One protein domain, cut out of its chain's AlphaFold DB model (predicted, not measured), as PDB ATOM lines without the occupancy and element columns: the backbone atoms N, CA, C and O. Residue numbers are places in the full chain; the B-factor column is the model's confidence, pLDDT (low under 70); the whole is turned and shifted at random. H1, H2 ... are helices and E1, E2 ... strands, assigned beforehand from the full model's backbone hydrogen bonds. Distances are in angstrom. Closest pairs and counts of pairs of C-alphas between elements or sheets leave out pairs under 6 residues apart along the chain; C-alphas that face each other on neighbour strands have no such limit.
ATOM      1  N   ARG A  12     174.049 116.108  99.065       59.28
ATOM      2  CA  ARG A  12     174.923 116.365 100.215       59.28
ATOM      3  C   ARG A  12     175.665 117.664  99.956       59.28
ATOM      4  O   ARG A  12     176.506 117.730  99.066       59.28
ATOM      5  N   VAL A  13     175.344 118.688 100.732       54.59
ATOM      6  CA  VAL A  13     176.026 119.975 100.642       54.59
ATOM      7  C   VAL A  13     177.254 119.913 101.549       54.59
ATOM      8  O   VAL A  13     177.087 119.709 102.757       54.59
ATOM      9  N   PRO A  14     178.477 120.065 101.016       57.09
ATOM     10  CA  PRO A  14     179.651 120.197 101.860       57.09
ATOM     11  C   PRO A  14     179.507 121.453 102.725       57.09
ATOM     12  O   PRO A  14     179.135 122.524 102.241       57.09
ATOM     13  N   PHE A  15     179.774 121.323 104.025       61.53
ATOM     14  CA  PHE A  15     179.838 122.496 104.888       61.53
ATOM     15  C   PHE A  15     181.013 123.372 104.436       61.53
ATOM     16  O   PHE A  15     182.110 122.848 104.255       61.53
ATOM     17  N   PRO A  16     180.805 124.684 104.245       60.09
ATOM     18  CA  PRO A  16     181.861 125.563 103.773       60.09
ATOM     19  C   PRO A  16     182.970 125.720 104.818       60.09
ATOM     20  O   PRO A  16     182.707 125.754 106.027       60.09
ATOM     21  N   ASP A  17     184.200 125.886 104.333       55.38
ATOM     22  CA  ASP A  17     185.395 126.065 105.156       55.38
ATOM     23  C   ASP A  17     185.242 127.229 106.148       55.38
ATOM     24  O   ASP A  17     184.766 128.325 105.821       55.38
ATOM     25  N   GLY A  18     185.644 126.991 107.399       54.41
ATOM     26  CA  GLY A  18     185.603 127.992 108.469       54.41
ATOM     27  C   GLY A  18     184.240 128.179 109.147       54.41
ATOM     28  O   GLY A  18     184.128 128.996 110.066       54.41
ATOM     29  N   VAL A  19     183.205 127.426 108.760       57.41
ATOM     30  CA  VAL A  19     182.152 127.067 109.723       57.41
ATOM     31  C   VAL A  19     182.807 126.114 110.708       57.41
ATOM     32  O   VAL A  19     183.543 125.234 110.295       57.41
ATOM     33  N   ASP A  20     182.628 126.313 112.009       53.06
ATOM     34  CA  ASP A  20     183.289 125.481 113.019       53.06
ATOM     35  C   ASP A  20     182.662 124.073 113.027       53.06
ATOM     36  O   ASP A  20     181.726 123.780 113.779       53.06
ATOM     37  N   VAL A  21     183.131 123.232 112.101       49.06
ATOM     38  CA  VAL A  21     182.646 121.881 111.819       49.06
ATOM     39  C   VAL A  21     183.332 120.855 112.721       49.06
ATOM     40  O   VAL A  21     183.737 119.801 112.243       49.06
ATOM     41  N   ASP A  22     183.332 121.031 114.048       52.25
ATOM     42  CA  ASP A  22     183.513 119.861 114.946       52.25
ATOM     43  C   ASP A  22     182.302 118.892 114.839       52.25
ATOM     44  O   ASP A  22     181.866 118.305 115.827       52.25
ATOM     45  N   GLY A  23     181.665 118.788 113.666       53.28
ATOM     46  CA  GLY A  23     180.540 117.912 113.356       53.28
ATOM     47  C   GLY A  23     179.213 118.299 114.001       53.28
ATOM     48  O   GLY A  23     178.292 117.492 114.013       53.28
ATOM     49  N   LYS A  24     179.094 119.498 114.581       66.69
ATOM     50  CA  LYS A  24     177.999 119.799 115.520       66.69
ATOM     51  C   LYS A  24     177.141 121.018 115.163       66.69
ATOM     52  O   LYS A  24     176.236 121.354 115.923       66.69
ATOM     53  N   THR A  25     177.400 121.703 114.051       74.62
ATOM     54  CA  THR A  25     176.540 122.807 113.584       74.62
ATOM     55  C   THR A  25     175.169 122.264 113.195       74.62
ATOM     56  O   THR A  25     175.074 121.297 112.445       74.62
ATOM     57  N   VAL A  26     174.104 122.880 113.708       81.38
ATOM     58  CA  VAL A  26     172.728 122.409 113.510       81.38
ATOM     59  C   VAL A  26     171.972 123.396 112.630       81.38
ATOM     60  O   VAL A  26     172.017 124.606 112.861       81.38
ATOM     61  N   CYS A  27     171.247 122.879 111.639       86.25
ATOM     62  CA  CYS A  27     170.274 123.671 110.895       86.25
ATOM     63  C   CYS A  27     169.086 124.011 111.808       86.25
ATOM     64  O   CYS A  27     168.456 123.119 112.380       86.25
ATOM     65  N   ARG A  28     168.794 125.302 111.971       88.50
ATOM     66  CA  ARG A  28     167.699 125.808 112.818       88.50
ATOM     67  C   ARG A  28     166.599 126.517 112.031       88.50
ATOM     68  O   ARG A  28     165.660 127.012 112.645       88.50
ATOM     69  N   GLY A  29     166.686 126.536 110.706       86.19
ATOM     70  CA  GLY A  29     165.651 127.075 109.829       86.19
ATOM     71  C   GLY A  29     166.095 127.107 108.376       86.19
ATOM     72  O   GLY A  29     167.283 126.970 108.084       86.19
ATOM     73  N   SER A  30     165.148 127.307 107.471       87.12
ATOM     74  CA  SER A  30     165.425 127.512 106.051       87.12
ATOM     75  C   SER A  30     164.367 128.413 105.417       87.12
ATOM     76  O   SER A  30     163.273 128.543 105.953       87.12
ATOM     77  N   PHE A  31     164.710 129.046 104.299       87.44
ATOM     78  CA  PHE A  31     163.796 129.834 103.476       87.44
ATOM     79  C   PHE A  31     164.299 129.837 102.034       87.44
ATOM     80  O   PHE A  31     165.422 130.273 101.770       87.44
ATOM     81  N   GLY A  32     163.484 129.345 101.098       87.69
ATOM     82  CA  GLY A  32     163.916 129.129  99.718       87.69
ATOM     83  C   GLY A  32     165.226 128.333  99.666       87.69
ATOM     84  O   GLY A  32     165.353 127.278 100.278       87.69
ATOM     85  N   ASN A  33     166.235 128.894  99.001       87.06
ATOM     86  CA  ASN A  33     167.563 128.288  98.873       87.06
ATOM     87  C   ASN A  33     168.510 128.627 100.034       87.06
ATOM     88  O   ASN A  33     169.714 128.466  99.889       87.06
ATOM     89  N   TRP A  34     168.019 129.136 101.162       89.12
ATOM     90  CA  TRP A  34     168.854 129.532 102.293       89.12
ATOM     91  C   TRP A  34     168.606 128.646 103.505       89.12
ATOM     92  O   TRP A  34     167.464 128.373 103.865       89.12
ATOM     93  N   ILE A  35     169.683 128.240 104.174       89.50
ATOM     94  CA  ILE A  35     169.652 127.511 105.441       89.50
ATOM     95  C   ILE A  35     170.300 128.344 106.544       89.50
ATOM     96  O   ILE A  35     171.340 128.969 106.345       89.50
ATOM     97  N   ALA A  36     169.687 128.340 107.723       91.12
ATOM     98  CA  ALA A  36     170.202 128.981 108.920       91.12
ATOM     99  C   ALA A  36     170.952 127.954 109.770       91.12
ATOM    100  O   ALA A  36     170.367 127.052 110.376       91.12
ATOM    101  N   LEU A  37     172.266 128.108 109.821       89.38
ATOM    102  CA  LEU A  37     173.196 127.267 110.551       89.38
ATOM    103  C   LEU A  37     173.552 127.926 111.879       89.38
ATOM    104  O   LEU A  37     173.977 129.081 111.926       89.38
ATOM    105  N   VAL A  38     173.406 127.179 112.969       88.06
ATOM    106  CA  VAL A  38     173.753 127.644 114.311       88.06
ATOM    107  C   VAL A  38     174.826 126.721 114.883       88.06
ATOM    108  O   VAL A  38     174.618 125.502 114.916       88.06
ATOM    109  N   PRO A  39     175.971 127.261 115.337       82.25
ATOM    110  CA  PRO A  39     176.984 126.445 115.981       82.25
ATOM    111  C   PRO A  39     176.421 125.832 117.273       82.25
ATOM    112  O   PRO A  39     175.604 126.451 117.961       82.25
ATOM    113  N   PRO A  40     176.850 124.615 117.623       71.06
ATOM    114  CA  PRO A  40     176.413 123.960 118.845       71.06
ATOM    115  C   PRO A  40     176.858 124.743 120.075       71.06
ATOM    116  O   PRO A  40     177.897 125.412 120.089       71.06
ATOM    117  N   ARG A  41     176.145 124.517 121.173       67.00
ATOM    118  CA  ARG A  41     176.655 124.819 122.505       67.00
ATOM    119  C   ARG A  41     177.942 124.019 122.739       67.00
ATOM    120  O   ARG A  41     177.938 122.792 122.631       67.00
ATOM    121  N   ARG A  42     179.043 124.703 123.063       64.38
ATOM    122  CA  ARG A  42     180.293 124.059 123.495       64.38
ATOM    123  C   ARG A  42     180.560 124.374 124.967       64.38
ATOM    124  O   ARG A  42     180.457 125.543 125.327       64.38
ATOM    125  N   PRO A  43     180.959 123.386 125.792       59.00
ATOM    126  CA  PRO A  43     181.275 123.605 127.208       59.00
ATOM    127  C   PRO A  43     182.387 124.637 127.443       59.00
ATOM    128  O   PRO A  43     182.398 125.307 128.468       59.00
ATOM    129  N   TRP A  44     183.304 124.759 126.477       59.88
ATOM    130  CA  TRP A  44     184.545 125.533 126.587       59.88
ATOM    131  C   TRP A  44     184.516 126.888 125.864       59.88
ATOM    132  O   TRP A  44     185.466 127.658 125.974       59.88
ATOM    133  N   ARG A  45     183.464 127.195 125.090       59.28
ATOM    134  CA  ARG A  45     183.322 128.522 124.463       59.28
ATOM    135  C   ARG A  45     182.808 129.523 125.504       59.28
ATOM    136  O   ARG A  45     182.071 129.106 126.398       59.28
ATOM    137  N   PRO A  46     183.137 130.827 125.375       57.28
ATOM    138  CA  PRO A  46     182.563 131.865 126.225       57.28
ATOM    139  C   PRO A  46     181.045 131.694 126.274       57.28
ATOM    140  O   PRO A  46     180.382 131.722 125.231       57.28
ATOM    141  N   ARG A  47     180.526 131.432 127.477       64.62
ATOM    142  CA  ARG A  47     179.102 131.194 127.708       64.62
ATOM    143  C   ARG A  47     178.320 132.417 127.197       64.62
ATOM    144  O   ARG A  47     178.771 133.550 127.355       64.62
ATOM    145  N   GLY A  48     177.224 132.183 126.474       68.06
ATOM    146  CA  GLY A  48     176.354 133.266 125.996       68.06
ATOM    147  C   GLY A  48     176.809 134.015 124.733       68.06
ATOM    148  O   GLY A  48     176.436 135.174 124.560       68.06
ATOM    149  N   LYS A  49     177.595 133.401 123.834       81.25
ATOM    150  CA  LYS A  49     177.860 133.957 122.489       81.25
ATOM    151  C   LYS A  49     177.640 132.921 121.393       81.25
ATOM    152  O   LYS A  49     178.349 131.919 121.322       81.25
ATOM    153  N   VAL A  50     176.704 133.197 120.491       85.75
ATOM    154  CA  VAL A  50     176.401 132.354 119.326       85.75
ATOM    155  C   VAL A  50     176.488 133.214 118.073       85.75
ATOM    156  O   VAL A  50     175.961 134.316 118.050       85.75
ATOM    157  N   ARG A  51     177.149 132.738 117.015       88.44
ATOM    158  CA  ARG A  51     177.177 133.438 115.721       88.44
ATOM    159  C   ARG A  51     176.486 132.581 114.661       88.44
ATOM    160  O   ARG A  51     177.133 131.682 114.120       88.44
ATOM    161  N   PRO A  52     175.191 132.810 114.395       90.19
ATOM    162  CA  PRO A  52     174.489 132.130 113.318       90.19
ATOM    163  C   PRO A  52     175.053 132.502 111.937       90.19
ATOM    164  O   PRO A  52     175.646 133.566 111.743       90.19
ATOM    165  N   LEU A  53     174.846 131.620 110.967       90.62
ATOM    166  CA  LEU A  53     175.251 131.787 109.576       90.62
ATOM    167  C   LEU A  53     174.075 131.438 108.672       90.62
ATOM    168  O   LEU A  53     173.482 130.376 108.829       90.62
ATOM    169  N   LEU A  54     173.777 132.289 107.696       92.12
ATOM    170  CA  LEU A  54     172.910 131.912 106.586       92.12
ATOM    171  C   LEU A  54     173.782 131.429 105.430       92.12
ATOM    172  O   LEU A  54     174.753 132.097 105.065       92.12
ATOM    173  N   LEU A  55     173.446 130.272 104.876       88.44
ATOM    174  CA  LEU A  55     174.159 129.650 103.769       88.44
ATOM    175  C   LEU A  55     173.177 129.335 102.649       88.44
ATOM    176  O   LEU A  55     172.144 128.718 102.893       88.44
ATOM    177  N   ASN A  56     173.525 129.707 101.426       88.88
ATOM    178  CA  ASN A  56     172.897 129.166 100.237       88.88
ATOM    179  C   ASN A  56     173.764 128.013  99.713       88.88
ATOM    180  O   ASN A  56     174.877 128.261  99.245       88.88
ATOM    181  N   PRO A  57     173.304 126.754  99.803       77.81
ATOM    182  CA  PRO A  57     174.106 125.601  99.431       77.81
ATOM    183  C   PRO A  57     174.322 125.474  97.919       77.81
ATOM    184  O   PRO A  57     175.255 124.797  97.502       77.81
ATOM    185  N   PHE A  58     173.472 126.104  97.106       81.31
ATOM    186  CA  PHE A  58     173.531 126.010  95.649       81.31
ATOM    187  C   PHE A  58     174.472 127.054  95.053       81.31
ATOM    188  O   PHE A  58     175.233 126.748  94.142       81.31
ATOM    189  N   SER A  59     174.432 128.285  95.568       85.19
ATOM    190  CA  SER A  59     175.301 129.370  95.096       85.19
ATOM    191  C   SER A  59     176.589 129.524  95.905       85.19
ATOM    192  O   SER A  59     177.481 130.260  95.496       85.19
ATOM    193  N   GLY A  60     176.682 128.897  97.081       84.00
ATOM    194  CA  GLY A  60     177.770 129.120  98.039       84.00
ATOM    195  C   GLY A  60     177.708 130.480  98.747       84.00
ATOM    196  O   GLY A  60     178.602 130.806  99.533       84.00
ATOM    197  N   ALA A  61     176.666 131.287  98.497       89.00
ATOM    198  CA  ALA A  61     176.505 132.594  99.122       89.00
ATOM    199  C   ALA A  61     176.328 132.461 100.642       89.00
ATOM    200  O   ALA A  61     175.670 131.545 101.141       89.00
ATOM    201  N   ARG A  62     176.920 133.393 101.392       89.38
ATOM    202  CA  ARG A  62     176.975 133.334 102.856       89.38
ATOM    203  C   ARG A  62     176.695 134.688 103.489       89.38
ATOM    204  O   ARG A  62     177.288 135.687 103.093       89.38
ATOM    205  N   VAL A  63     175.865 134.696 104.529       91.38
ATOM    206  CA  VAL A  63     175.596 135.882 105.352       91.38
ATOM    207  C   VAL A  63     175.916 135.554 106.802       91.38
ATOM    208  O   VAL A  63     175.215 134.785 107.462       91.38
ATOM    209  N   ARG A  64     177.023 136.116 107.296       91.31
ATOM    210  CA  ARG A  64     177.408 136.002 108.706       91.31
ATOM    211  C   ARG A  64     176.534 136.949 109.512       91.31
ATOM    212  O   ARG A  64     176.662 138.160 109.371       91.31
ATOM    213  N   LEU A  65     175.670 136.390 110.350       91.62
ATOM    214  CA  LEU A  65     174.841 137.194 111.236       91.62
ATOM    215  C   LEU A  65     175.694 137.724 112.401       91.62
ATOM    216  O   LEU A  65     176.721 137.113 112.740       91.62
ATOM    217  N   PRO A  66     175.302 138.848 113.029       91.25
ATOM    218  CA  PRO A  66     175.977 139.349 114.217       91.25
ATOM    219  C   PRO A  66     176.057 138.304 115.328       91.25
ATOM    220  O   PRO A  66     175.274 137.348 115.377       91.25
ATOM    221  N   ILE A  67     176.997 138.489 116.257       90.06
ATOM    222  CA  ILE A  67     177.042 137.642 117.451       90.06
ATOM    223  C   ILE A  67     175.766 137.902 118.254       90.06
ATOM    224  O   ILE A  67     175.514 139.019 118.695       90.06
ATOM    225  N   LEU A  68     174.988 136.850 118.455       87.12
ATOM    226  CA  LEU A  68     173.894 136.819 119.399       87.12
ATOM    227  C   LEU A  68     174.488 136.660 120.803       87.12
ATOM    228  O   LEU A  68     175.123 135.644 121.110       87.12
ATOM    229  N   THR A  69     174.328 137.699 121.618       84.50
ATOM    230  CA  THR A  69     174.784 137.769 123.012       84.50
ATOM    231  C   THR A  69     173.606 137.683 123.962       84.50
ATOM    232  O   THR A  69     172.475 137.976 123.581       84.50
ATOM    233  N   SER A  70     173.855 137.326 125.218       73.50
ATOM    234  CA  SER A  70     172.769 137.116 126.173       73.50
ATOM    235  C   SER A  70     172.046 138.410 126.509       73.50
ATOM    236  O   SER A  70     170.849 138.389 126.740       73.50
ATOM    237  N   ALA A  71     172.731 139.551 126.412       69.50
ATOM    238  CA  ALA A  71     172.104 140.868 126.481       69.50
ATOM    239  C   ALA A  71     171.045 141.097 125.382       69.50
ATOM    240  O   ALA A  71     170.045 141.762 125.621       69.50
ATOM    241  N   ALA A  72     171.236 140.523 124.188       66.31
ATOM    242  CA  ALA A  72     170.257 140.597 123.101       66.31
ATOM    243  C   ALA A  72     169.134 139.552 123.242       66.31
ATOM    244  O   ALA A  72     168.156 139.602 122.505       66.31
ATOM    245  N   ALA A  73     169.295 138.614 124.175       61.84
ATOM    246  CA  ALA A  73     168.332 137.593 124.560       61.84
ATOM    247  C   ALA A  73     167.997 137.719 126.059       61.84
ATOM    248  O   ALA A  73     167.958 136.708 126.758       61.84
ATOM    249  N   GLY A  74     167.841 138.969 126.529       63.75
ATOM    250  CA  GLY A  74     167.138 139.329 127.773       63.75
ATOM    251  C   GLY A  74     167.804 138.950 129.089       63.75
ATOM    252  O   GLY A  74     167.194 139.075 130.147       63.75
ATOM    253  N   GLY A  75     169.089 138.606 129.050       61.69
ATOM    254  CA  GLY A  75     169.900 138.397 130.243       61.69
ATOM    255  C   GLY A  75     169.906 136.939 130.692       61.69
ATOM    256  O   GLY A  75     168.916 136.373 131.143       61.69
ATOM    257  N   GLY A  76     171.078 136.325 130.591       64.75
ATOM    258  CA  GLY A  76     171.343 134.968 131.046       64.75
ATOM    259  C   GLY A  76     172.788 134.590 130.758       64.75
ATOM    260  O   GLY A  76     173.435 135.172 129.890       64.75
ATOM    261  N   ASP A  77     173.319 133.599 131.460       68.62
ATOM    262  CA  ASP A  77     174.674 133.113 131.170       68.62
ATOM    263  C   ASP A  77     174.724 132.290 129.874       68.62
ATOM    264  O   ASP A  77     175.793 132.026 129.323       68.62
ATOM    265  N   GLU A  78     173.563 131.885 129.359       75.00
ATOM    266  CA  GLU A  78     173.442 130.941 128.265       75.00
ATOM    267  C   GLU A  78     172.416 131.344 127.216       75.00
ATOM    268  O   GLU A  78     171.348 131.860 127.526       75.00
ATOM    269  N   ILE A  79     172.744 131.026 125.964       80.31
ATOM    270  CA  ILE A  79     171.893 131.212 124.797       80.31
ATOM    271  C   ILE A  79     171.801 129.883 124.072       80.31
ATOM    272  O   ILE A  79     172.811 129.332 123.624       80.31
ATOM    273  N   ASN A  80     170.579 129.412 123.881       83.88
ATOM    274  CA  ASN A  80     170.273 128.317 122.982       83.88
ATOM    275  C   ASN A  80     169.334 128.815 121.882       83.88
ATOM    276  O   ASN A  80     168.205 129.202 122.153       83.88
ATOM    277  N   VAL A  81     169.784 128.800 120.629       86.94
ATOM    278  CA  VAL A  81     168.918 129.166 119.500       86.94
ATOM    279  C   VAL A  81     168.079 127.950 119.117       86.94
ATOM    280  O   VAL A  81     168.593 126.950 118.607       86.94
ATOM    281  N   GLU A  82     166.776 128.020 119.372       86.12
ATOM    282  CA  GLU A  82     165.841 126.931 119.094       86.12
ATOM    283  C   GLU A  82     165.463 126.865 117.620       86.12
ATOM    284  O   GLU A  82     165.431 125.769 117.049       86.12
ATOM    285  N   LYS A  83     165.184 128.031 117.032       88.25
ATOM    286  CA  LYS A  83     164.733 128.198 115.651       88.25
ATOM    287  C   LYS A  83     165.216 129.537 115.099       88.25
ATOM    288  O   LYS A  83     165.319 130.511 115.841       88.25
ATOM    289  N   VAL A  84     165.477 129.581 113.800       89.75
ATOM    290  CA  VAL A  84     165.703 130.805 113.031       89.75
ATOM    291  C   VAL A  84     164.656 130.862 111.927       89.75
ATOM    292  O   VAL A  84     164.397 129.866 111.260       89.75
ATOM    293  N   ILE A  85     164.025 132.013 111.759       90.31
ATOM    294  CA  ILE A  85     162.969 132.263 110.783       90.31
ATOM    295  C   ILE A  85     163.430 133.424 109.913       90.31
ATOM    296  O   ILE A  85     163.996 134.386 110.422       90.31
ATOM    297  N   MET A  86     163.195 133.332 108.610       90.06
ATOM    298  CA  MET A  86     163.504 134.391 107.654       90.06
ATOM    299  C   MET A  86     162.205 134.800 106.965       90.06
ATOM    300  O   MET A  86     161.431 133.930 106.572       90.06
ATOM    301  N   SER A  87     161.946 136.104 106.846       85.94
ATOM    302  CA  SER A  87     160.779 136.602 106.104       85.94
ATOM    303  C   SER A  87     160.973 136.521 104.589       85.94
ATOM    304  O   SER A  87     160.009 136.316 103.860       85.94
ATOM    305  N   TRP A  88     162.218 136.684 104.140       86.81
ATOM    306  CA  TRP A  88     162.644 136.713 102.744       86.81
ATOM    307  C   TRP A  88     164.067 136.169 102.614       86.81
ATOM    308  O   TRP A  88     164.747 135.922 103.614       86.81
ATOM    309  N   ALA A  89     164.538 136.018 101.378       84.94
ATOM    310  CA  ALA A  89     165.936 135.718 101.123       84.94
ATOM    311  C   ALA A  89     166.832 136.873 101.644       84.94
ATOM    312  O   ALA A  89     166.454 138.041 101.531       84.94
ATOM    313  N   PRO A  90     167.979 136.573 102.280       84.06
ATOM    314  CA  PRO A  90     168.815 137.552 102.982       84.06
ATOM    315  C   PRO A  90     169.600 138.503 102.072       84.06
ATOM    316  O   PRO A  90     170.251 139.416 102.571       84.06
ATOM    317  N   ASP A  91     169.550 138.297 100.761       79.50
ATOM    318  CA  ASP A  91     169.984 139.246  99.733       79.50
ATOM    319  C   ASP A  91     168.982 140.395  99.519       79.50
ATOM    320  O   ASP A  91     169.331 141.416  98.934       79.50
ATOM    321  N   SER A  92     167.754 140.263 100.024       82.50
ATOM    322  CA  SER A  92     166.750 141.321  99.999       82.50
ATOM    323  C   SER A  92     166.931 142.304 101.157       82.50
ATOM    324  O   SER A  92     166.974 141.896 102.317       82.50
ATOM    325  N   ASP A  93     166.919 143.609 100.870       83.88
ATOM    326  CA  ASP A  93     166.969 144.673 101.888       83.88
ATOM    327  C   ASP A  93     165.775 144.636 102.868       83.88
ATOM    328  O   ASP A  93     165.860 145.176 103.971       83.88
ATOM    329  N   VAL A  94     164.667 143.980 102.495       85.88
ATOM    330  CA  VAL A  94     163.478 143.806 103.352       85.88
ATOM    331  C   VAL A  94     163.488 142.499 104.151       85.88
ATOM    332  O   VAL A  94     162.513 142.185 104.843       85.88
ATOM    333  N   CYS A  95     164.569 141.716 104.072       89.12
ATOM    334  CA  CYS A  95     164.703 140.501 104.861       89.12
ATOM    335  C   CYS A  95     164.673 140.826 106.359       89.12
ATOM    336  O   CYS A  95     165.278 141.779 106.843       89.12
ATOM    337  N   VAL A  96     163.964 140.005 107.121       88.62
ATOM    338  CA  VAL A  96     163.976 140.029 108.576       88.62
ATOM    339  C   VAL A  96     164.300 138.622 109.033       88.62
ATOM    340  O   VAL A  96     163.613 137.665 108.673       88.62
ATOM    341  N   VAL A  97     165.353 138.506 109.833       90.38
ATOM    342  CA  VAL A  97     165.771 137.257 110.456       90.38
ATOM    343  C   VAL A  97     165.361 137.302 111.916       90.38
ATOM    344  O   VAL A  97     165.722 138.218 112.651       90.38
ATOM    345  N   VAL A  98     164.616 136.296 112.345       89.69
ATOM    346  CA  VAL A  98     164.129 136.163 113.713       89.69
ATOM    347  C   VAL A  98     164.712 134.897 114.318       89.69
ATOM    348  O   VAL A  98     164.483 133.802 113.813       89.69
ATOM    349  N   ALA A  99     165.458 135.030 115.406       88.44
ATOM    350  CA  ALA A  99     165.934 133.914 116.204       88.44
ATOM    351  C   ALA A  99     165.055 133.758 117.450       88.44
ATOM    352  O   ALA A  99     164.864 134.709 118.207       88.44
ATOM    353  N   ILE A 100     164.543 132.545 117.662       86.88
ATOM    354  CA  ILE A 100     163.898 132.139 118.913       86.88
ATOM    355  C   ILE A 100     164.983 131.560 119.807       86.88
ATOM    356  O   ILE A 100     165.628 130.568 119.452       86.88
ATOM    357  N   VAL A 101     165.182 132.188 120.954       85.75
ATOM    358  CA  VAL A 101     166.273 131.904 121.875       85.75
ATOM    359  C   VAL A 101     165.702 131.432 123.202       85.75
ATOM    360  O   VAL A 101     164.719 131.984 123.678       85.75
ATOM    361  N   THR A 102     166.311 130.426 123.816       80.25
ATOM    362  CA  THR A 102     166.047 130.052 125.206       80.25
ATOM    363  C   THR A 102     167.265 130.323 126.077       80.25
ATOM    364  O   THR A 102     168.396 130.003 125.698       80.25
ATOM    365  N   GLY A 103     167.021 130.950 127.233       70.94
ATOM    366  CA  GLY A 103     168.033 131.199 128.260       70.94
ATOM    367  C   GLY A 103     168.356 129.955 129.099       70.94
ATOM    368  O   GLY A 103     167.704 128.915 128.966       70.94
ATOM    369  N   SER A 104     169.336 130.072 130.005       62.84
ATOM    370  CA  SER A 104     169.863 128.977 130.849       62.84
ATOM    371  C   SER A 104     168.795 128.181 131.605       62.84
ATOM    372  O   SER A 104     168.959 126.984 131.830       62.84
ATOM    373  N   TYR A 105     167.699 128.836 131.998       61.44
ATOM    374  CA  TYR A 105     166.642 128.235 132.815       61.44
ATOM    375  C   TYR A 105     165.464 127.689 132.000       61.44
ATOM    376  O   TYR A 105     164.504 127.191 132.583       61.44
ATOM    377  N   GLY A 106     165.529 127.747 130.663       58.22
ATOM    378  CA  GLY A 106     164.603 127.069 129.744       58.22
ATOM    379  C   GLY A 106     163.125 127.472 129.834       58.22
ATOM    380  O   GLY A 106     162.313 126.925 129.091       58.22
ATOM    381  N   SER A 107     162.760 128.398 130.722       64.19
ATOM    382  CA  SER A 107     161.380 128.820 130.957       64.19
ATOM    383  C   SER A 107     160.961 129.980 130.060       64.19
ATOM    384  O   SER A 107     159.806 130.037 129.647       64.19
ATOM    385  N   THR A 108     161.887 130.875 129.708       72.00
ATOM    386  CA  THR A 108     161.606 132.029 128.851       72.00
ATOM    387  C   THR A 108     162.163 131.819 127.448       72.00
ATOM    388  O   THR A 108     163.338 131.499 127.243       72.00
ATOM    389  N   ARG A 109     161.273 131.976 126.463       80.75
ATOM    390  CA  ARG A 109     161.640 132.107 125.055       80.75
ATOM    391  C   ARG A 109     161.708 133.575 124.710       80.75
ATOM    392  O   ARG A 109     160.752 134.312 124.930       80.75
ATOM    393  N   GLU A 110     162.809 133.951 124.102       84.50
ATOM    394  CA  GLU A 110     163.075 135.304 123.674       84.50
ATOM    395  C   GLU A 110     163.188 135.397 122.167       84.50
ATOM    396  O   GLU A 110     163.525 134.431 121.476       84.50
ATOM    397  N   ILE A 111     162.878 136.584 121.662       86.56
ATOM    398  CA  ILE A 111     162.884 136.880 120.241       86.56
ATOM    399  C   ILE A 111     164.002 137.881 119.993       86.56
ATOM    400  O   ILE A 111     163.950 139.010 120.475       86.56
ATOM    401  N   ALA A 112     164.985 137.466 119.203       88.88
ATOM    402  CA  ALA A 112     166.008 138.347 118.672       88.88
ATOM    403  C   ALA A 112     165.743 138.575 117.183       88.88
ATOM    404  O   ALA A 112     165.555 137.634 116.415       88.88
ATOM    405  N   ILE A 113     165.726 139.836 116.774       90.44
ATOM    406  CA  ILE A 113     165.432 140.288 115.420       90.44
ATOM    407  C   ILE A 113     166.689 140.920 114.836       90.44
ATOM    408  O   ILE A 113     167.307 141.788 115.456       90.44
ATOM    409  N   TRP A 114     167.032 140.511 113.622       93.31
ATOM    410  CA  TRP A 114     168.077 141.109 112.809       93.31
ATOM    411  C   TRP A 114     167.528 141.479 111.432       93.31
ATOM    412  O   TRP A 114     166.703 140.764 110.858       93.31
ATOM    413  N   ARG A 115     168.002 142.598 110.897       91.25
ATOM    414  CA  ARG A 115     167.720 143.072 109.542       91.25
ATOM    415  C   ARG A 115     169.037 143.296 108.795       91.25
ATOM    416  O   ARG A 115     170.034 143.635 109.439       91.25
ATOM    417  N   PRO A 116     169.053 143.172 107.456       87.62
ATOM    418  CA  PRO A 116     170.181 143.568 106.632       87.62
ATOM    419  C   PRO A 116     170.724 144.931 107.057       87.62
ATOM    420  O   PRO A 116     169.964 145.847 107.369       87.62
ATOM    421  N   ARG A 117     172.055 145.050 107.062       86.81
ATOM    422  CA  ARG A 117     172.803 146.257 107.462       86.81
ATOM    423  C   ARG A 117     172.773 146.592 108.960       86.81
ATOM    424  O   ARG A 117     173.424 147.552 109.355       86.81
ATOM    425  N   GLN A 118     172.095 145.813 109.810       88.12
ATOM    426  CA  GLN A 118     172.247 145.949 111.262       88.12
ATOM    427  C   GLN A 118     173.535 145.274 111.749       88.12
ATOM    428  O   GLN A 118     173.814 144.119 111.417       88.12
ATOM    429  N   GLU A 119     174.286 145.978 112.595       89.69
ATOM    430  CA  GLU A 119     175.507 145.453 113.223       89.69
ATOM    431  C   GLU A 119     175.217 144.542 114.423       89.69
ATOM    432  O   GLU A 119     176.062 143.734 114.809       89.69
ATOM    433  N   SER A 120     174.016 144.636 115.003       91.19
ATOM    434  CA  SER A 120     173.606 143.897 116.196       91.19
ATOM    435  C   SER A 120     172.184 143.351 116.084       91.19
ATOM    436  O   SER A 120     171.386 143.770 115.245       91.19
ATOM    437  N   TRP A 121     171.865 142.400 116.961       91.75
ATOM    438  CA  TRP A 121     170.496 141.933 117.172       91.75
ATOM    439  C   TRP A 121     169.705 142.954 117.995       91.75
ATOM    440  O   TRP A 121     170.272 143.665 118.826       91.75
ATOM    441  N   SER A 122     168.395 142.995 117.779       88.12
ATOM    442  CA  SER A 122     167.440 143.807 118.536       88.12
ATOM    443  C   SER A 122     166.357 142.920 119.143       88.12
ATOM    444  O   SER A 122     166.005 141.889 118.577       88.12
ATOM    445  N   THR A 123     165.817 143.311 120.287       83.31
ATOM    446  CA  THR A 123     164.608 142.694 120.851       83.31
ATOM    447  C   THR A 123     163.375 143.472 120.388       83.31
ATOM    448  O   THR A 123     163.490 144.662 120.094       83.31
ATOM    449  N   PRO A 124     162.173 142.869 120.352       75.44
ATOM    450  CA  PRO A 124     160.941 143.603 120.058       75.44
ATOM    451  C   PRO A 124     160.757 144.852 120.931       75.44
ATOM    452  O   PRO A 124     160.306 145.875 120.436       75.44
ATOM    453  N   ALA A 125     161.173 144.787 122.201       70.38
ATOM    454  CA  ALA A 125     161.098 145.904 123.144       70.38
ATOM    455  C   ALA A 125     162.096 147.041 122.850       70.38
ATOM    456  O   ALA A 125     161.855 148.177 123.239       70.38
ATOM    457  N   SER A 126     163.213 146.746 122.176       63.28
ATOM    458  CA  SER A 126     164.229 147.739 121.783       63.28
ATOM    459  C   SER A 126     164.116 148.164 120.319       63.28
ATOM    460  O   SER A 126     164.844 149.054 119.877       63.28
ATOM    461  N   ALA A 127     163.218 147.546 119.549       56.19
ATOM    462  CA  ALA A 127     162.985 147.934 118.173       56.19
ATOM    463  C   ALA A 127     162.341 149.331 118.155       56.19
ATOM    464  O   ALA A 127     161.293 149.519 118.779       56.19
ATOM    465  N   PRO A 128     162.924 150.319 117.449       53.38
ATOM    466  CA  PRO A 128     162.283 151.615 117.303       53.38
ATOM    467  C   PRO A 128     160.908 151.395 116.675       53.38
ATOM    468  O   PRO A 128     160.799 150.713 115.650       53.38
TER     469      PRO A 128
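What this domain is: This is residues 12 to 128 of the 313 residues of an uncharacterized protein of Oryza meyeriana var. granulata (UniProt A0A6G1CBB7). With little regular structure, this is a small sandwich: sheet E1 E2 E3 E4 partly faces sheet E5 E6 E7, closest at E1 and E5, with short helix H1 over E6. Of the 117 printed residues 42 are in named elements, and of these 38 are in strands, the class being mostly strand; the order is E1 E2 E3 E4 H1 E5 E6 E7, and each sheet is an antiparallel meander, each strand the neighbour of the one before. It is compact, radius of gyration of the C-alphas 13.7 A, spanning 37 by 35 by 22 A.

Where its parts are: Find C-alpha 26 at (172.728, 122.409, 113.510), where E1, residues 26 to 31, begins. Next come E2, 34 to 38; E3, 53 to 55; E4, 62 to 64; H1, 70 to 73; E5, 79 to 86, 19.3 A long; E6, 97 to 103, 18.9 A; and E7, 109 to 114, ending at (168.077, 141.109, 112.809).

How they stand to each other: Look for N 28 and O 36 of E1 and E2, 2.8 A, and N 82 and O 100 of E5 and E6, 2.8 A, within hydrogen-bond range. The closest C-alphas of E1 and E5, Arg 28 and Lys 83, are 4.7 A apart. H1, too short for an O i to N i+4 pair, is on sheet E5 E6 E7, height 8.3 A.

The domain as a whole: C-alphas 12 and 128 are farthest apart, 41.2 A. The printed part has no cut; link E2 to E3 is long. Residues 12 to 24 are among those under pLDDT 70.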